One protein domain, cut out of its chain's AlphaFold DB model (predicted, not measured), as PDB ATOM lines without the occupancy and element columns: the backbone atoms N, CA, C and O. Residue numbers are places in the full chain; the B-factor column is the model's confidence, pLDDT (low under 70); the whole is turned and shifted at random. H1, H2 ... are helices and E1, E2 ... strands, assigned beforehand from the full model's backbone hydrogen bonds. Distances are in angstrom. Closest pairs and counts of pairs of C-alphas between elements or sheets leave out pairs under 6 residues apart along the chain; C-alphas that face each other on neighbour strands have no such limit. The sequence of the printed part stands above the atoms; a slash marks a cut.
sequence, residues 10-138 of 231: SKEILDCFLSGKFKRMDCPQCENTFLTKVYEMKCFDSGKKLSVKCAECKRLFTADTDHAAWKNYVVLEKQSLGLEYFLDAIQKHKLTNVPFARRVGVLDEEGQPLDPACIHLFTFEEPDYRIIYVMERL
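What this domain is: This is residues 10 to 138 of the 231 residues of an uncharacterized protein of Thiothrix fructosivorans (UniProt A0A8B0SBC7). A strongly twisted sheet of five strands curls round the short helix H1, and H3 packs on H1 over the same face. H4 only grazes the sheet with residues 83 to 87, little H2 is off the sheet, and a long loop, residues 108 to 129, joins E4 to E5. The printed 129 residues hold four named helices and five named strands, in the order H1 E1 H2 E2 H3 E3 H4 E4 E5; the sheet runs E1 E2 E3 E5 E4, antiparallel throughout. The class is mixed, helices and strands. The whole is compact, with a radius of gyration of the C-alphas of 14.9 A, and spans 45 by 35 by 31 A.

How they stand to each other: Begin at inner strand E5, residues 130 to 136. On one side is edge strand E4, residues 101 to 107, antiparallel at 161 degrees, with N 102 and O 134 at 2.8 A; the two form a hairpin. On the other side is E3, residues 73 to 78, antiparallel, with N 76 and O 133 at 2.9 A. Next comes E2, residues 38 to 45, which bends by 75 degrees at residue 41; N 39 and O 75 are 2.8 A apart. Edge strand E1, residues 22 to 25, is its antiparallel neighbour, with N 40 and O 23 at 2.8 A. The sheet curls round H1, residues 10 to 18, whose closest C-alphas to E4 are Ser 10 and Val 104, 4.5 A apart. H3, residues 52 to 61, is on the same face and touches H1 at a steep tilt of 52 degrees, opposite ways, the closest C-alphas being Glu 12 and Cys 57, 6.9 A apart. H4, residues 82 to 93, grazes the sheet; its closest C-alphas to E4 are Leu 87 and Ala 101, 7.9 A apart. E3, H4 and E4 make a split strand-helix-strand unit, two strands running the same way with E5 between them, and its crossover is right-handed. H2, residues 28 to 31, is not on the sheet. In H1, H3 and H4 every O i to N i+4 pair is within hydrogen-bond range; H2 is too short for one.

Where its parts are: Find C-alpha 10 at (-22.861, -91.122, -99.421), where H1 begins; it runs 12.4 A. H3 is 14.5 A long, and H4 runs 16.5 A to C-alpha 93 at (-13.410, -69.035, -91.321). E2 measures 18.5 A, E4 17.4 A and E3 15.8 A. E5 runs 19.0 A to C-alpha 136 at (-9.858, -84.692, -103.876).

The domain as a whole: Look to Lys 48 and Phe 124 for the two C-alphas farthest apart, 45.0 A. The printed part has no cut. The links H3 to E3 and E4 to E5 are long. Residues 31 to 36 and 42 to 71 have pLDDT under 70; the mean of the printed part is 79.2.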
ATOM      1  N   SER A  10     -23.745 -90.761-100.542       83.12
ATOM      2  CA  SER A  10     -22.861 -91.122 -99.421       83.12
ATOM      3  C   SER A  10     -23.064 -92.572 -98.983       83.12
ATOM      4  O   SER A  10     -22.091 -93.305 -98.799       83.12
ATOM      5  N   LYS A  11     -24.325 -93.013 -98.897       84.50
ATOM      6  CA  LYS A  11     -24.675 -94.373 -98.479       84.50
ATOM      7  C   LYS A  11     -24.118 -95.424 -99.438       84.50
ATOM      8  O   LYS A  11     -23.511 -96.393 -99.002       84.50
ATOM      9  N   GLU A  12     -24.261 -95.226-100.744       82.44
ATOM     10  CA  GLU A  12     -23.764 -96.173-101.741       82.44
ATOM     11  C   GLU A  12     -22.234 -96.254-101.762       82.44
ATOM     12  O   GLU A  12     -21.674 -97.326-102.016       82.44
ATOM     13  N   ILE A  13     -21.546 -95.135-101.510       83.88
ATOM     14  CA  ILE A  13     -20.083 -95.108-101.384       83.88
ATOM     15  C   ILE A  13     -19.657 -95.882-100.133       83.88
ATOM     16  O   ILE A  13     -18.756 -96.721-100.230       83.88
ATOM     17  N   LEU A  14     -20.336 -95.668 -99.003       88.56
ATOM     18  CA  LEU A  14     -20.092 -96.399 -97.762       88.56
ATOM     19  C   LEU A  14     -20.322 -97.908 -97.935       88.56
ATOM     20  O   LEU A  14     -19.450 -98.702 -97.594       88.56
ATOM     21  N   ASP A  15     -21.427 -98.319 -98.560       87.31
ATOM     22  CA  ASP A  15     -21.721 -99.733 -98.828       87.31
ATOM     23  C   ASP A  15     -20.631-100.386 -99.699       87.31
ATOM     24  O   ASP A  15     -20.224-101.532 -99.474       87.31
ATOM     25  N   CYS A  16     -20.119 -99.660-100.703       84.81
ATOM     26  CA  CYS A  16     -19.007-100.133-101.532       84.81
ATOM     27  C   CYS A  16     -17.706-100.271-100.735       84.81
ATOM     28  O   CYS A  16     -16.953-101.221-100.970       84.81
ATOM     29  N   PHE A  17     -17.453 -99.342 -99.813       87.81
ATOM     30  CA  PHE A  17     -16.303 -99.371 -98.921       87.81
ATOM     31  C   PHE A  17     -16.347-100.583 -97.988       87.81
ATOM     32  O   PHE A  17     -15.411-101.381 -97.986       87.81
ATOM     33  N   LEU A  18     -17.473-100.791 -97.300       90.12
ATOM     34  CA  LEU A  18     -17.691-101.926 -96.396       90.12
ATOM     35  C   LEU A  18     -17.636-103.278 -97.119       90.12
ATOM     36  O   LEU A  18     -17.200-104.277 -96.556       90.12
ATOM     37  N   SER A  19     -18.008-103.305 -98.400       87.19
ATOM     38  CA  SER A  19     -17.893-104.493 -99.254       87.19
ATOM     39  C   SER A  19     -16.468-104.752 -99.775       87.19
ATOM     40  O   SER A  19     -16.287-105.627-100.623       87.19
ATOM     41  N   GLY A  20     -15.465-103.970 -99.357       85.06
ATOM     42  CA  GLY A  20     -14.070-104.144 -99.770       85.06
ATOM     43  C   GLY A  20     -13.811-103.851-101.250       85.06
ATOM     44  O   GLY A  20     -12.870-104.384-101.834       85.06
ATOM     45  N   LYS A  21     -14.651-103.028-101.894       82.31
ATOM     46  CA  LYS A  21     -14.554-102.797-103.342       82.31
ATOM     47  C   LYS A  21     -13.528-101.735-103.734       82.31
ATOM     48  O   LYS A  21     -13.266-101.575-104.925       82.31
ATOM     49  N   PHE A  22     -12.955-100.988-102.795       82.56
ATOM     50  CA  PHE A  22     -11.910-100.009-103.099       82.56
ATOM     51  C   PHE A  22     -10.524-100.593-102.848       82.56
ATOM     52  O   PHE A  22     -10.280-101.265-101.849       82.56
ATOM     53  N   LYS A  23      -9.597-100.327-103.770       83.19
ATOM     54  CA  LYS A  23      -8.209-100.770-103.645       83.19
ATOM     55  C   LYS A  23      -7.432 -99.770-102.793       83.19
ATOM     56  O   LYS A  23      -7.399 -98.589-103.142       83.19
ATOM     57  N   ARG A  24      -6.782-100.248-101.731       86.56
ATOM     58  CA  ARG A  24      -5.853 -99.444-100.926       86.56
ATOM     59  C   ARG A  24      -4.674 -98.960-101.778       86.56
ATOM     60  O   ARG A  24      -4.170 -99.689-102.634       86.56
ATOM     61  N   MET A  25      -4.284 -97.715-101.551       83.38
ATOM     62  CA  MET A  25      -3.091 -97.080-102.089       83.38
ATOM     63  C   MET A  25      -2.046 -97.002-100.981       83.38
ATOM     64  O   MET A  25      -2.372 -96.597 -99.868       83.38
ATOM     65  N   ASP A  26      -0.803 -97.339-101.311       80.69
ATOM     66  CA  ASP A  26       0.319 -97.227-100.386       80.69
ATOM     67  C   ASP A  26       1.216 -96.074-100.847       80.69
ATOM     68  O   ASP A  26       1.643 -96.021-102.005       80.69
ATOM     69  N   CYS A  27       1.455 -95.122 -99.947       77.69
ATOM     70  CA  CYS A  27       2.364 -94.002-100.156       77.69
ATOM     71  C   CYS A  27       3.242 -93.869 -98.906       77.69
ATOM     72  O   CYS A  27       2.712 -93.500 -97.861       77.69
ATOM     73  N   PRO A  28       4.559 -94.130 -98.991       73.62
ATOM     74  CA  PRO A  28       5.445 -94.094 -97.825       73.62
ATOM     75  C   PRO A  28       5.455 -92.748 -97.093       73.62
ATOM     76  O   PRO A  28       5.611 -92.709 -95.880       73.62
ATOM     77  N   GLN A  29       5.272 -91.640 -97.819       70.38
ATOM     78  CA  GLN A  29       5.146 -90.315 -97.210       70.38
ATOM     79  C   GLN A  29       3.825 -90.202 -96.447       70.38
ATOM     80  O   GLN A  29       3.837 -89.850 -95.276       70.38
ATOM     81  N   CYS A  30       2.699 -90.604 -97.046       72.00
ATOM     82  CA  CYS A  30       1.407 -90.589 -96.358       72.00
ATOM     83  C   CYS A  30       1.336 -91.551 -95.163       72.00
ATOM     84  O   CYS A  30       0.663 -91.237 -94.187       72.00
ATOM     85  N   GLU A  31       2.015 -92.698 -95.217       63.56
ATOM     86  CA  GLU A  31       2.037 -93.683 -94.124       63.56
ATOM     87  C   GLU A  31       2.700 -93.151 -92.850       63.56
ATOM     88  O   GLU A  31       2.368 -93.613 -91.761       63.56
ATOM     89  N   ASN A  32       3.577 -92.153 -92.982       53.81
ATOM     90  CA  ASN A  32       4.181 -91.437 -91.859       53.81
ATOM     91  C   ASN A  32       3.383 -90.188 -91.444       53.81
ATOM     92  O   ASN A  32       3.784 -89.486 -90.522       53.81
ATOM     93  N   THR A  33       2.259 -89.909 -92.113       59.12
ATOM     94  CA  THR A  33       1.371 -88.776 -91.816       59.12
ATOM     95  C   THR A  33       0.019 -89.256 -91.289       59.12
ATOM     96  O   THR A  33      -0.305 -90.441 -91.267       59.12
ATOM     97  N   PHE A  34      -0.829 -88.299 -90.926       55.78
ATOM     98  CA  PHE A  34      -2.197 -88.503 -90.463       55.78
ATOM     99  C   PHE A  34      -3.155 -89.122 -91.513       55.78
ATOM    100  O   PHE A  34      -4.286 -89.468 -91.166       55.78
ATOM    101  N   LEU A  35      -2.748 -89.262 -92.784       59.12
ATOM    102  CA  LEU A  35      -3.526 -89.868 -93.879       59.12
ATOM    103  C   LEU A  35      -3.417 -91.401 -93.876       59.12
ATOM    104  O   LEU A  35      -2.990 -92.036 -94.843       59.12
ATOM    105  N   THR A  36      -3.800 -92.022 -92.766       64.81
ATOM    106  CA  THR A  36      -3.718 -93.473 -92.608       64.81
ATOM    107  C   THR A  36      -4.829 -94.151 -93.409       64.81
ATOM    108  O   THR A  36      -5.985 -94.031 -93.044       64.81
ATOM    109  N   LYS A  37      -4.492 -94.937 -94.440       84.25
ATOM    110  CA  LYS A  37      -5.425 -95.710 -95.301       84.25
ATOM    111  C   LYS A  37      -6.189 -94.855 -96.330       84.25
ATOM    112  O   LYS A  37      -7.348 -94.473 -96.163       84.25
ATOM    113  N   VAL A  38      -5.538 -94.650 -97.472       86.94
ATOM    114  CA  VAL A  38      -6.119 -94.042 -98.678       86.94
ATOM    115  C   VAL A  38      -6.507 -95.139 -99.668       86.94
ATOM    116  O   VAL A  38      -5.792 -96.128 -99.822       86.94
ATOM    117  N   TYR A  39      -7.620 -94.972-100.379       87.12
ATOM    118  CA  TYR A  39      -8.105 -95.927-101.369       87.12
ATOM    119  C   TYR A  39      -8.414 -95.233-102.695       87.12
ATOM    120  O   TYR A  39      -8.954 -94.124-102.742       87.12
ATOM    121  N   GLU A  40      -8.116 -95.912-103.802       82.75
ATOM    122  CA  GLU A  40      -8.489 -95.428-105.125       82.75
ATOM    123  C   GLU A  40     -10.014 -95.301-105.207       82.75
ATOM    124  O   GLU A  40     -10.735 -96.262-104.934       82.75
ATOM    125  N   MET A  41     -10.523 -94.184-105.741       74.69
ATOM    126  CA  MET A  41     -11.946 -94.030-106.087       74.69
ATOM    127  C   MET A  41     -12.351 -94.878-107.317       74.69
ATOM    128  O   MET A  41     -13.237 -94.537-108.108       74.69
ATOM    129  N   LYS A  42     -11.719 -96.040-107.512       68.50
ATOM    130  CA  LYS A  42     -12.074 -97.069-108.491       68.50
ATOM    131  C   LYS A  42     -12.612 -98.266-107.723       68.50
ATOM    132  O   LYS A  42     -11.944 -98.823-106.868       68.50
ATOM    133  N   CYS A  43     -13.857 -98.610-108.026       58.19
ATOM    134  CA  CYS A  43     -14.543 -99.726-107.392       58.19
ATOM    135  C   CYS A  43     -14.182-100.979-108.215       58.19
ATOM    136  O   CYS A  43     -14.232-100.914-109.449       58.19
ATOM    137  N   PHE A  44     -13.809-102.079-107.564       56.78
ATOM    138  CA  PHE A  44     -13.458-103.369-108.165       56.78
ATOM    139  C   PHE A  44     -14.463-104.443-107.735       56.78
ATOM    140  O   PHE A  44     -14.802-104.552-106.563       56.78
ATOM    141  N   ASP A  45     -14.978-105.208-108.701       55.25
ATOM    142  CA  ASP A  45     -15.830-106.367-108.438       55.25
ATOM    143  C   ASP A  45     -15.056-107.567-108.940       55.25
ATOM    144  O   ASP A  45     -14.944-107.792-110.147       55.25
ATOM    145  N   SER A  46     -14.433-108.277-108.001       53.31
ATOM    146  CA  SER A  46     -13.725-109.523-108.291       53.31
ATOM    147  C   SER A  46     -12.689-109.377-109.424       53.31
ATOM    148  O   SER A  46     -12.574-110.230-110.302       53.31
ATOM    149  N   GLY A  47     -11.972-108.245-109.462       51.16
ATOM    150  CA  GLY A  47     -10.958-107.943-110.484       51.16
ATOM    151  C   GLY A  47     -11.490-107.460-111.843       51.16
ATOM    152  O   GLY A  47     -10.692-107.176-112.737       51.16
ATOM    153  N   LYS A  48     -12.810-107.310-112.024       51.69
ATOM    154  CA  LYS A  48     -13.424-106.726-113.231       51.69
ATOM    155  C   LYS A  48     -13.789-105.251-112.997       51.69
ATOM    156  O   LYS A  48     -14.187-104.863-111.897       51.69
ATOM    157  N   LYS A  49     -13.650-104.408-114.037       49.78
ATOM    158  CA  LYS A  49     -14.162-103.017-114.035       49.78
ATOM    159  C   LYS A  49     -15.670-103.044-113.730       49.78
ATOM    160  O   LYS A  49     -16.402-103.769-114.397       49.78
ATOM    161  N   LEU A  50     -16.101-102.282-112.723       51.59
ATOM    162  CA  LEU A  50     -17.436-102.407-112.125       51.59
ATOM    163  C   LEU A  50     -18.607-101.829-112.919       51.59
ATOM    164  O   LEU A  50     -18.445-100.994-113.806       51.59
ATOM    165  N   SER A  51     -19.787-102.282-112.483       54.19
ATOM    166  CA  SER A  51     -21.133-102.017-112.986       54.19
ATOM    167  C   SER A  51     -21.518-100.534-113.084       54.19
ATOM    168  O   SER A  51     -21.075 -99.678-112.314       54.19
ATOM    169  N   VAL A  52     -22.426-100.260-114.028       52.16
ATOM    170  CA  VAL A  52     -22.979 -98.938-114.378       52.16
ATOM    171  C   VAL A  52     -23.465 -98.149-113.150       52.16
ATOM    172  O   VAL A  52     -23.249 -96.942-113.080       52.16
ATOM    173  N   LYS A  53     -24.020 -98.828-112.137       57.00
ATOM    174  CA  LYS A  53     -24.569 -98.203-110.921       57.00
ATOM    175  C   LYS A  53     -23.509 -97.464-110.094       57.00
ATOM    176  O   LYS A  53     -23.746 -96.352-109.646       57.00
ATOM    177  N   CYS A  54     -22.307 -98.027-109.944       56.47
ATOM    178  CA  CYS A  54     -21.227 -97.347-109.222       56.47
ATOM    179  C   CYS A  54     -20.689 -96.135-109.990       56.47
ATOM    180  O   CYS A  54     -20.274 -95.166-109.366       56.47
ATOM    181  N   ALA A  55     -20.673 -96.175-111.325       61.25
ATOM    182  CA  ALA A  55     -20.292 -95.017-112.131       61.25
ATOM    183  C   ALA A  55     -21.317 -93.876-111.998       61.25
ATOM    184  O   ALA A  55     -20.937 -92.709-111.950       61.25
ATOM    185  N   GLU A  56     -22.601 -94.217-111.878       61.06
ATOM    186  CA  GLU A  56     -23.687 -93.256-111.702       61.06
ATOM    187  C   GLU A  56     -23.708 -92.621-110.306       61.06
ATOM    188  O   GLU A  56     -23.677 -91.397-110.227       61.06
ATOM    189  N   CYS A  57     -23.645 -93.405-109.222       59.78
ATOM    190  CA  CYS A  57     -23.531 -92.874-107.853       59.78
ATOM    191  C   CYS A  57     -22.326 -91.927-107.712       59.78
ATOM    192  O   CYS A  57     -22.417 -90.868-107.103       59.78
ATOM    193  N   LYS A  58     -21.198 -92.269-108.350       62.44
ATOM    194  CA  LYS A  58     -19.997 -91.419-108.378       62.44
ATOM    195  C   LYS A  58     -20.222 -90.120-109.140       62.44
ATOM    196  O   LYS A  58     -19.875 -89.061-108.634       62.44
ATOM    197  N   ARG A  59     -20.807 -90.203-110.339       62.84
ATOM    198  CA  ARG A  59     -21.124 -89.027-111.158       62.84
ATOM    199  C   ARG A  59     -22.080 -88.090-110.430       62.84
ATOM    200  O   ARG A  59     -21.899 -86.889-110.534       62.84
ATOM    201  N   LEU A  60     -23.073 -88.631-109.726       62.00
ATOM    202  CA  LEU A  60     -24.037 -87.853-108.948       62.00
ATOM    203  C   LEU A  60     -23.372 -87.173-107.746       62.00
ATOM    204  O   LEU A  60     -23.565 -85.980-107.555       62.00
ATOM    205  N   PHE A  61     -22.531 -87.889-106.995       65.56
ATOM    206  CA  PHE A  61     -21.845 -87.336-105.824       65.56
ATOM    207  C   PHE A  61     -20.878 -86.193-106.162       65.56
ATOM    208  O   PHE A  61     -20.752 -85.242-105.396       65.56
ATOM    209  N   THR A  62     -20.192 -86.282-107.306       61.97
ATOM    210  CA  THR A  62     -19.235 -85.260-107.758       61.97
ATOM    211  C   THR A  62     -19.847 -84.260-108.744       61.97
ATOM    212  O   THR A  62     -19.114 -83.433-109.280       61.97
ATOM    213  N   ALA A  63     -21.151 -84.338-109.041       55.03
ATOM    214  CA  ALA A  63     -21.801 -83.478-110.039       55.03
ATOM    215  C   ALA A  63     -21.735 -81.986-109.675       55.03
ATOM    216  O   ALA A  63     -21.696 -81.153-110.573       55.03
ATOM    217  N   ASP A  64     -21.670 -81.676-108.378       52.66
ATOM    218  CA  ASP A  64     -21.569 -80.311-107.847       52.66
ATOM    219  C   ASP A  64     -20.122 -79.797-107.764       52.66
ATOM    220  O   ASP A  64     -19.866 -78.726-107.220       52.66
ATOM    221  N   THR A  65     -19.152 -80.563-108.271       56.09
ATOM    222  CA  THR A  65     -17.753 -80.130-108.322       56.09
ATOM    223  C   THR A  65     -17.448 -79.565-109.708       56.09
ATOM    224  O   THR A  65     -17.720 -80.212-110.719       56.09
ATOM    225  N   ASP A  66     -16.817 -78.388-109.774       54.34
ATOM    226  CA  ASP A  66     -16.371 -77.746-111.029       54.34
ATOM    227  C   ASP A  66     -15.338 -78.593-111.817       54.34
ATOM    228  O   ASP A  66     -14.885 -78.224-112.904       54.34
ATOM    229  N   HIS A  67     -14.935 -79.753-111.286       53.31
ATOM    230  CA  HIS A  67     -13.878 -80.607-111.808       53.31
ATOM    231  C   HIS A  67     -14.437 -81.914-112.385       53.31
ATOM    232  O   HIS A  67     -14.593 -82.927-111.709       53.31
ATOM    233  N   ALA A  68     -14.638 -81.926-113.704       48.12
ATOM    234  CA  ALA A  68     -15.169 -83.050-114.485       48.12
ATOM    235  C   ALA A  68     -14.292 -84.334-114.531       48.12
ATOM    236  O   ALA A  68     -14.495 -85.200-115.385       48.12
ATOM    237  N   ALA A  69     -13.311 -84.505-113.641       56.88
ATOM    238  CA  ALA A  69     -12.365 -85.617-113.664       56.88
ATOM    239  C   ALA A  69     -12.380 -86.408-112.346       56.88
ATOM    240  O   ALA A  69     -11.542 -86.220-111.474       56.88
ATOM    241  N   TRP A  70     -13.272 -87.398-112.257       57.00
ATOM    242  CA  TRP A  70     -13.375 -88.362-111.146       57.00
ATOM    243  C   TRP A  70     -12.055 -89.082-110.788       57.00
ATOM    244  O   TRP A  70     -11.908 -89.598-109.684       57.00
ATOM    245  N   LYS A  71     -11.082 -89.124-111.714       59.72
ATOM    246  CA  LYS A  71      -9.712 -89.628-111.485       59.72
ATOM    247  C   LYS A  71      -8.932 -88.831-110.424       59.72
ATOM    248  O   LYS A  71      -7.872 -89.283-109.999       59.72
ATOM    249  N   ASN A  72      -9.474 -87.691-110.004       73.88
ATOM    250  CA  ASN A  72      -8.894 -86.778-109.034       73.88
ATOM    251  C   ASN A  72      -9.554 -86.905-107.655       73.88
ATOM    252  O   ASN A  72      -9.561 -85.931-106.923       73.88
ATOM    253  N   TYR A  73     -10.133 -88.056-107.300       82.12
ATOM    254  CA  TYR A  73     -10.666 -88.288-105.955       82.12
ATOM    255  C   TYR A  73     -10.169 -89.611-105.380       82.12
ATOM    256  O   TYR A  73      -9.853 -90.556-106.113       82.12
ATOM    257  N   VAL A  74     -10.140 -89.673-104.055       85.69
ATOM    258  CA  VAL A  74      -9.781 -90.836-103.243       85.69
ATOM    259  C   VAL A  74     -10.828 -91.048-102.153       85.69
ATOM    260  O   VAL A  74     -11.576 -90.130-101.808       85.69
ATOM    261  N   VAL A  75     -10.900 -92.271-101.632       88.69
ATOM    262  CA  VAL A  75     -11.575 -92.541-100.357       88.69
ATOM    263  C   VAL A  75     -10.512 -92.520 -99.265       88.69
ATOM    264  O   VAL A  75      -9.453 -93.120 -99.435       88.69
ATOM    265  N   LEU A  76     -10.784 -91.836 -98.162       89.44
ATOM    266  CA  LEU A  76      -9.905 -91.751 -97.000       89.44
ATOM    267  C   LEU A  76     -10.633 -92.351 -95.795       89.44
ATOM    268  O   LEU A  76     -11.766 -91.964 -95.518       89.44
ATOM    269  N   GLU A  77      -9.993 -93.282 -95.095       89.88
ATOM    270  CA  GLU A  77     -10.398 -93.685 -93.744       89.88
ATOM    271  C   GLU A  77      -9.539 -92.911 -92.739       89.88
ATOM    272  O   GLU A  77      -8.349 -92.722 -92.955       89.88
ATOM    273  N   LYS A  78     -10.126 -92.442 -91.641       87.56
ATOM    274  CA  LYS A  78      -9.421 -91.698 -90.594       87.56
ATOM    275  C   LYS A  78      -9.878 -92.203 -89.233       87.56
ATOM    276  O   LYS A  78     -11.077 -92.330 -89.006       87.56
ATOM    277  N   GLN A  79      -8.919 -92.486 -88.355       86.12
ATOM    278  CA  GLN A  79      -9.158 -92.955 -86.982       86.12
ATOM    279  C   GLN A  79      -8.939 -91.837 -85.954       86.12
ATOM    280  O   GLN A  79      -8.394 -92.063 -84.884       86.12
ATOM    281  N   SER A  80      -9.242 -90.595 -86.334       83.56
ATOM    282  CA  SER A  80      -9.115 -89.427 -85.461       83.56
ATOM    283  C   SER A  80     -10.075 -88.332 -85.910       83.56
ATOM    284  O   SER A  80     -10.476 -88.292 -87.079       83.56
ATOM    285  N   LEU A  81     -10.401 -87.407 -85.006       87.19
ATOM    286  CA  LEU A  81     -11.298 -86.281 -85.296       87.19
ATOM    287  C   LEU A  81     -10.625 -85.131 -86.064       87.19
ATOM    288  O   LEU A  81     -11.292 -84.153 -86.395       87.19
ATOM    289  N   GLY A  82      -9.328 -85.233 -86.378       86.19
ATOM    290  CA  GLY A  82      -8.550 -84.145 -86.987       86.19
ATOM    291  C   GLY A  82      -9.207 -83.512 -88.216       86.19
ATOM    292  O   GLY A  82      -9.419 -82.299 -88.264       86.19
ATOM    293  N   LEU A  83      -9.665 -84.335 -89.167       88.69
ATOM    294  CA  LEU A  83     -10.310 -83.822 -90.374       88.69
ATOM    295  C   LEU A  83     -11.675 -83.178 -90.074       88.69
ATOM    296  O   LEU A  83     -12.060 -82.244 -90.769       88.69
ATOM    297  N   GLU A  84     -12.389 -83.600 -89.029       91.44
ATOM    298  CA  GLU A  84     -13.631 -82.935 -88.614       91.44
ATOM    299  C   GLU A  84     -13.356 -81.552 -88.007       91.44
ATOM    300  O   GLU A  84     -14.044 -80.593 -88.357       91.44
ATOM    301  N   TYR A  85     -12.313 -81.413 -87.177       91.12
ATOM    302  CA  TYR A  85     -11.856 -80.101 -86.699       91.12
ATOM    303  C   TYR A  85     -11.453 -79.194 -87.860       91.12
ATOM    304  O   TYR A  85     -11.792 -78.009 -87.890       91.12
ATOM    305  N   PHE A  86     -10.765 -79.749 -88.855       91.50
ATOM    306  CA  PHE A  86     -10.379 -78.995 -90.035       91.50
ATOM    307  C   PHE A  86     -11.593 -78.561 -90.874       91.50
ATOM    308  O   PHE A  86     -11.671 -77.403 -91.286       91.50
ATOM    309  N   LEU A  87     -12.581 -79.440 -91.074       92.19
ATOM    310  CA  LEU A  87     -13.835 -79.109 -91.762       92.19
ATOM    311  C   LEU A  87     -14.637 -78.026 -91.024       92.19
ATOM    312  O   LEU A  87     -15.181 -77.128 -91.673       92.19
ATOM    313  N   ASP A  88     -14.671 -78.056 -89.691       94.50
ATOM    314  CA  ASP A  88     -15.278 -76.996 -88.879       94.50
ATOM    315  C   ASP A  88     -14.532 -75.658 -89.050       94.50
ATOM    316  O   ASP A  88     -15.156 -74.625 -89.315       94.50
ATOM    317  N   ALA A  89     -13.193 -75.669 -89.032       94.12
ATOM    318  CA  ALA A  89     -12.379 -74.479 -89.291       94.12
ATOM    319  C   ALA A  89     -12.634 -73.880 -90.687       94.12
ATOM    320  O   ALA A  89     -12.778 -72.657 -90.821       94.12
ATOM    321  N   ILE A  90     -12.741 -74.732 -91.717       94.25
ATOM    322  CA  ILE A  90     -13.065 -74.333 -93.095       94.25
ATOM    323  C   ILE A  90     -14.390 -73.580 -93.134       94.25
ATOM    324  O   ILE A  90     -14.459 -72.492 -93.713       94.25
ATOM    325  N   GLN A  91     -15.432 -74.117 -92.497       94.00
ATOM    326  CA  GLN A  91     -16.755 -73.497 -92.477       94.00
ATOM    327  C   GLN A  91     -16.760 -72.190 -91.674       94.00
ATOM    328  O   GLN A  91     -17.233 -71.163 -92.172       94.00
ATOM    329  N   LYS A  92     -16.191 -72.201 -90.462       95.50
ATOM    330  CA  LYS A  92     -16.165 -71.047 -89.551       95.50
ATOM    331  C   LYS A  92     -15.423 -69.852 -90.152       95.50
ATOM    332  O   LYS A  92     -15.894 -68.718 -90.049       95.50
ATOM    333  N   HIS A  93     -14.283 -70.094 -90.799       95.38
ATOM    334  CA  HIS A  93     -13.410 -69.035 -91.321       95.38
ATOM    335  C   HIS A  93     -13.476 -68.840 -92.842       95.38
ATOM    336  O   HIS A  93     -12.805 -67.941 -93.370       95.38
ATOM    337  N   LYS A  94     -14.318 -69.624 -93.531       94.69
ATOM    338  CA  LYS A  94     -14.500 -69.607 -94.991       94.69
ATOM    339  C   LYS A  94     -13.162 -69.743 -95.718       94.69
ATOM    340  O   LYS A  94     -12.804 -68.879 -96.521       94.69
ATOM    341  N   LEU A  95     -12.401 -70.773 -95.353       94.44
ATOM    342  CA  LEU A  95     -11.098 -71.050 -95.962       94.44
ATOM    343  C   LEU A  95     -11.283 -71.469 -97.426       94.44
ATOM    344  O   LEU A  95     -12.283 -72.098 -97.770       94.44
ATOM    345  N   THR A  96     -10.332 -71.110 -98.286       92.50
ATOM    346  CA  THR A  96     -10.444 -71.296 -99.746       92.50
ATOM    347  C   THR A  96      -9.329 -72.149-100.349       92.50
ATOM    348  O   THR A  96      -9.569 -72.885-101.305       92.50
ATOM    349  N   ASN A  97      -8.126 -72.112 -99.779       94.19
ATOM    350  CA  ASN A  97      -6.971 -72.913-100.187       94.19
ATOM    351  C   ASN A  97      -6.929 -74.216 -99.386       94.19
ATOM    352  O   ASN A  97      -5.975 -74.500 -98.667       94.19
ATOM    353  N   VAL A  98      -8.010 -74.984 -99.482       91.94
ATOM    354  CA  VAL A  98      -8.224 -76.243 -98.758       91.94
ATOM    355  C   VAL A  98      -8.720 -77.309 -99.728       91.94
ATOM    356  O   VAL A  98      -9.304 -76.958-100.762       91.94
ATOM    357  N   PRO A  99      -8.489 -78.598 -99.445       89.19
ATOM    358  CA  PRO A  99      -9.000 -79.664-100.278       89.19
ATOM    359  C   PRO A  99     -10.526 -79.760-100.216       89.19
ATOM    360  O   PRO A  99     -11.146 -79.527 -99.177       89.19
ATOM    361  N   PHE A 100     -11.135 -80.225-101.301       86.62
ATOM    362  CA  PHE A 100     -12.457 -80.832-101.211       86.62
ATOM    363  C   PHE A 100     -12.388 -82.091-100.339       86.62
ATOM    364  O   PHE A 100     -11.660 -83.031-100.661       86.62
ATOM    365  N   ALA A 101     -13.207 -82.139 -99.291       88.44
ATOM    366  CA  ALA A 101     -13.440 -83.328 -98.486       88.44
ATOM    367  C   ALA A 101     -14.910 -83.388 -98.057       88.44
ATOM    368  O   ALA A 101     -15.502 -82.381 -97.667       88.44
ATOM    369  N   ARG A 102     -15.509 -84.578 -98.125       86.88
ATOM    370  CA  ARG A 102     -16.884 -84.828 -97.686       86.88
ATOM    371  C   ARG A 102     -16.979 -86.176 -96.992       86.88
ATOM    372  O   ARG A 102     -16.601 -87.200 -97.560       86.88
ATOM    373  N   ARG A 103     -17.520 -86.169 -95.775       91.38
ATOM    374  CA  ARG A 103     -17.810 -87.373 -94.994       91.38
ATOM    375  C   ARG A 103     -18.890 -88.202 -95.688       91.38
ATOM    376  O   ARG A 103     -19.900 -87.653 -96.120       91.38
ATOM    377  N   VAL A 104     -18.677 -89.512 -95.768       90.44
ATOM    378  CA  VAL A 104     -19.651 -90.479 -96.303       90.44
ATOM    379  C   VAL A 104     -20.150 -91.470 -95.258       90.44
ATOM    380  O   VAL A 104     -21.208 -92.062 -95.451       90.44
ATOM    381  N   GLY A 105     -19.436 -91.636 -94.143       92.94
ATOM    382  CA  GLY A 105     -19.882 -92.485 -93.043       92.94
ATOM    383  C   GLY A 105     -18.990 -92.394 -91.812       92.94
ATOM    384  O   GLY A 105     -17.853 -91.931 -91.893       92.94
ATOM    385  N   VAL A 106     -19.532 -92.852 -90.687       95.12
ATOM    386  CA  VAL A 106     -18.833 -93.050 -89.414       95.12
ATOM    387  C   VAL A 106     -19.060 -94.497 -89.013       95.12
ATOM    388  O   VAL A 106     -20.190 -94.976 -89.122       95.12
ATOM    389  N   LEU A 107     -18.006 -95.194 -88.605       95.06
ATOM    390  CA  LEU A 107     -18.080 -96.566 -88.116       95.06
ATOM    391  C   LEU A 107     -17.563 -96.639 -86.676       95.06
ATOM    392  O   LEU A 107     -16.666 -95.872 -86.313       95.06
ATOM    393  N   ASP A 108     -18.108 -97.571 -85.899       92.75
ATOM    394  CA  ASP A 108     -17.545 -97.983 -84.609       92.75
ATOM    395  C   ASP A 108     -16.296 -98.875 -84.772       92.75
ATOM    396  O   ASP A 108     -15.837 -99.158 -85.891       92.75
ATOM    397  N   GLU A 109     -15.735 -99.305 -83.639       88.56
ATOM    398  CA  GLU A 109     -14.548-100.163 -83.549       88.56
ATOM    399  C   GLU A 109     -14.763-101.516 -84.256       88.56
ATOM    400  O   GLU A 109     -13.858-102.048 -84.909       88.56
ATOM    401  N   GLU A 110     -15.989-102.044 -84.216       90.81
ATOM    402  CA  GLU A 110     -16.402-103.279 -84.883       90.81
ATOM    403  C   GLU A 110     -16.729-103.098 -86.379       90.81
ATOM    404  O   GLU A 110     -17.011-104.074 -87.088       90.81
ATOM    405  N   GLY A 111     -16.671-101.868 -86.893       90.44
ATOM    406  CA  GLY A 111     -16.939-101.532 -88.288       90.44
ATOM    407  C   GLY A 111     -18.422-101.432 -88.654       90.44
ATOM    408  O   GLY A 111     -18.745-101.472 -89.846       90.44
ATOM    409  N   GLN A 112     -19.324-101.311 -87.679       94.38
ATOM    410  CA  GLN A 112     -20.738-101.034 -87.910       94.38
ATOM    411  C   GLN A 112     -20.982 -99.534 -88.128       94.38
ATOM    412  O   GLN A 112     -20.374 -98.704 -87.455       94.38
ATOM    413  N   PRO A 113     -21.883 -99.153 -89.053       95.06
ATOM    414  CA  PRO A 113     -22.245 -97.753 -89.250       95.06
ATOM    415  C   PRO A 113     -22.907 -97.119 -88.023       95.06
ATOM    416  O   PRO A 113     -23.872 -97.660 -87.480       95.06
ATOM    417  N   LEU A 114     -22.450 -95.920 -87.669       94.44
ATOM    418  CA  LEU A 114     -23.037 -95.055 -86.649       94.44
ATOM    419  C   LEU A 114     -23.822 -93.897 -87.280       94.44
ATOM    420  O   LEU A 114     -23.598 -93.518 -88.434       94.44
ATOM    421  N   ASP A 115     -24.733 -93.308 -86.499       91.50
ATOM    422  CA  ASP A 115     -25.331 -92.016 -86.842       91.50
ATOM    423  C   ASP A 115     -24.230 -90.940 -86.823       91.50
ATOM    424  O   ASP A 115     -23.608 -90.749 -85.778       91.50
ATOM    425  N   PRO A 116     -23.988 -90.198 -87.922       89.50
ATOM    426  CA  PRO A 116     -22.972 -89.151 -87.950       89.50
ATOM    427  C   PRO A 116     -23.156 -88.035 -86.907       89.50
ATOM    428  O   PRO A 116     -22.218 -87.272 -86.676       89.50
ATOM    429  N   ALA A 117     -24.338 -87.914 -86.291       90.31
ATOM    430  CA  ALA A 117     -24.581 -87.026 -85.156       90.31
ATOM    431  C   ALA A 117     -23.823 -87.428 -83.872       90.31
ATOM    432  O   ALA A 117     -23.791 -86.638 -82.930       90.31
ATOM    433  N   CYS A 118     -23.202 -88.616 -83.827       90.69
ATOM    434  CA  CYS A 118     -22.352 -89.051 -82.715       90.69
ATOM    435  C   CYS A 118     -21.032 -88.273 -82.611       90.69
ATOM    436  O   CYS A 118     -20.375 -88.312 -81.576       90.69
ATOM    437  N   ILE A 119     -20.620 -87.577 -83.677       91.38
ATOM    438  CA  ILE A 119     -19.392 -86.782 -83.662       91.38
ATOM    439  C   ILE A 119     -19.615 -85.532 -82.813       91.38
ATOM    440  O   ILE A 119     -20.402 -84.645 -83.152       91.38
ATOM    441  N   HIS A 120     -18.859 -85.454 -81.725       90.38
ATOM    442  CA  HIS A 120     -18.790 -84.297 -80.850       90.38
ATOM    443  C   HIS A 120     -17.377 -83.723 -80.909       90.38
ATOM    444  O   HIS A 120     -16.409 -84.391 -80.564       90.38
ATOM    445  N   LEU A 121     -17.262 -82.487 -81.391       90.50
ATOM    446  CA  LEU A 121     -15.996 -81.762 -81.416       90.50
ATOM    447  C   LEU A 121     -15.757 -81.067 -80.078       90.50
ATOM    448  O   LEU A 121     -16.703 -80.701 -79.380       90.50
ATOM    449  N   PHE A 122     -14.482 -80.816 -79.779       89.25
ATOM    450  CA  PHE A 122     -14.038 -80.056 -78.611       89.25
ATOM    451  C   PHE A 122     -14.368 -80.757 -77.291       89.25
ATOM    452  O   PHE A 122     -14.781 -80.136 -76.309       89.25
ATOM    453  N   THR A 123     -14.170 -82.070 -77.289       86.56
ATOM    454  CA  THR A 123     -14.205 -82.940 -76.115       86.56
ATOM    455  C   THR A 123     -12.791 -83.434 -75.815       86.56
ATOM    456  O   THR A 123     -11.936 -83.464 -76.698       86.56
ATOM    457  N   PHE A 124     -12.522 -83.793 -74.558       80.56
ATOM    458  CA  PHE A 124     -11.255 -84.442 -74.188       80.56
ATOM    459  C   PHE A 124     -11.242 -85.932 -74.506       80.56
ATOM    460  O   PHE A 124     -10.186 -86.506 -74.745       80.56
ATOM    461  N   GLU A 125     -12.417 -86.556 -74.501       80.38
ATOM    462  CA  GLU A 125     -12.582 -87.926 -74.956       80.38
ATOM    463  C   GLU A 125     -12.538 -87.921 -76.482       80.38
ATOM    464  O   GLU A 125     -13.447 -87.386 -77.126       80.38
ATOM    465  N   GLU A 126     -11.460 -88.469 -77.045       76.81
ATOM    466  CA  GLU A 126     -11.394 -88.778 -78.467       76.81
ATOM    467  C   GLU A 126     -11.982 -90.182 -78.675       76.81
ATOM    468  O   GLU A 126     -11.456 -91.157 -78.131       76.81
ATOM    469  N   PRO A 127     -13.106 -90.298 -79.394       80.50
ATOM    470  CA  PRO A 127     -13.733 -91.583 -79.657       80.50
ATOM    471  C   PRO A 127     -12.926 -92.383 -80.688       80.50
ATOM    472  O   PRO A 127     -12.369 -91.802 -81.622       80.50
ATOM    473  N   ASP A 128     -12.932 -93.716 -80.590       83.31
ATOM    474  CA  ASP A 128     -12.334 -94.598 -81.607       83.31
ATOM    475  C   ASP A 128     -13.286 -94.780 -82.804       83.31
ATOM    476  O   ASP A 128     -13.836 -95.846 -83.084       83.31
ATOM    477  N   TYR A 129     -13.553 -93.671 -83.493       88.69
ATOM    478  CA  TYR A 129     -14.334 -93.680 -84.721       88.69
ATOM    479  C   TYR A 129     -13.448 -93.933 -85.926       88.69
ATOM    480  O   TYR A 129     -12.393 -93.324 -86.096       88.69
ATOM    481  N   ARG A 130     -13.961 -94.732 -86.861       92.00
ATOM    482  CA  ARG A 130     -13.433 -94.801 -88.225       92.00
ATOM    483  C   ARG A 130     -14.314 -93.951 -89.126       92.00
ATOM    484  O   ARG A 130     -15.428 -94.340 -89.476       92.00
ATOM    485  N   ILE A 131     -13.820 -92.782 -89.510       92.81
ATOM    486  CA  ILE A 131     -14.555 -91.842 -90.353       92.81
ATOM    487  C   ILE A 131     -14.114 -92.015 -91.802       92.81
ATOM    488  O   ILE A 131     -12.921 -92.044 -92.106       92.81
ATOM    489  N   ILE A 132     -15.088 -92.156 -92.699       93.31
ATOM    490  CA  ILE A 132     -14.856 -92.376 -94.125       93.31
ATOM    491  C   ILE A 132     -15.184 -91.097 -94.885       93.31
ATOM    492  O   ILE A 132     -16.277 -90.540 -94.744       93.31
ATOM    493  N   TYR A 133     -14.264 -90.671 -95.743       91.06
ATOM    494  CA  TYR A 133     -14.388 -89.474 -96.564       91.06
ATOM    495  C   TYR A 133     -14.183 -89.782 -98.037       91.06
ATOM    496  O   TYR A 133     -13.403 -90.654 -98.414       91.06
ATOM    497  N   VAL A 134     -14.825 -88.982 -98.877       88.00
ATOM    498  CA  VAL A 134     -14.359 -88.711-100.234       88.00
ATOM    499  C   VAL A 134     -13.560 -87.424-100.199       88.00
ATOM    500  O   VAL A 134     -14.052 -86.410 -99.710       88.00
ATOM    501  N   MET A 135     -12.359 -87.449-100.761       87.50
ATOM    502  CA  MET A 135     -11.481 -86.288-100.824       87.50
ATOM    503  C   MET A 135     -10.920 -86.125-102.234       87.50
ATOM    504  O   MET A 135     -10.750 -87.120-102.947       87.50
ATOM    505  N   GLU A 136     -10.656 -84.889-102.667       85.25
ATOM    506  CA  GLU A 136      -9.858 -84.692-103.876       85.25
ATOM    507  C   GLU A 136      -8.456 -85.296-103.703       85.25
ATOM    508  O   GLU A 136      -7.884 -85.334-102.616       85.25
ATOM    509  N   ARG A 137      -7.913 -85.828-104.791       84.56
ATOM    510  CA  ARG A 137      -6.567 -86.375-104.843       84.56
ATOM    511  C   ARG A 137      -5.590 -85.211-104.912       84.56
ATOM    512  O   ARG A 137      -5.787 -84.301-105.714       84.56
ATOM    513  N   LEU A 138      -4.527 -85.310-104.129       87.56
ATOM    514  CA  LEU A 138      -3.463 -84.321-104.044       87.56
ATOM    515  C   LEU A 138      -2.103 -84.956-104.351       87.56
ATOM    516  O   LEU A 138      -1.963 -86.184-104.354       87.56
TER     517      LEU A 138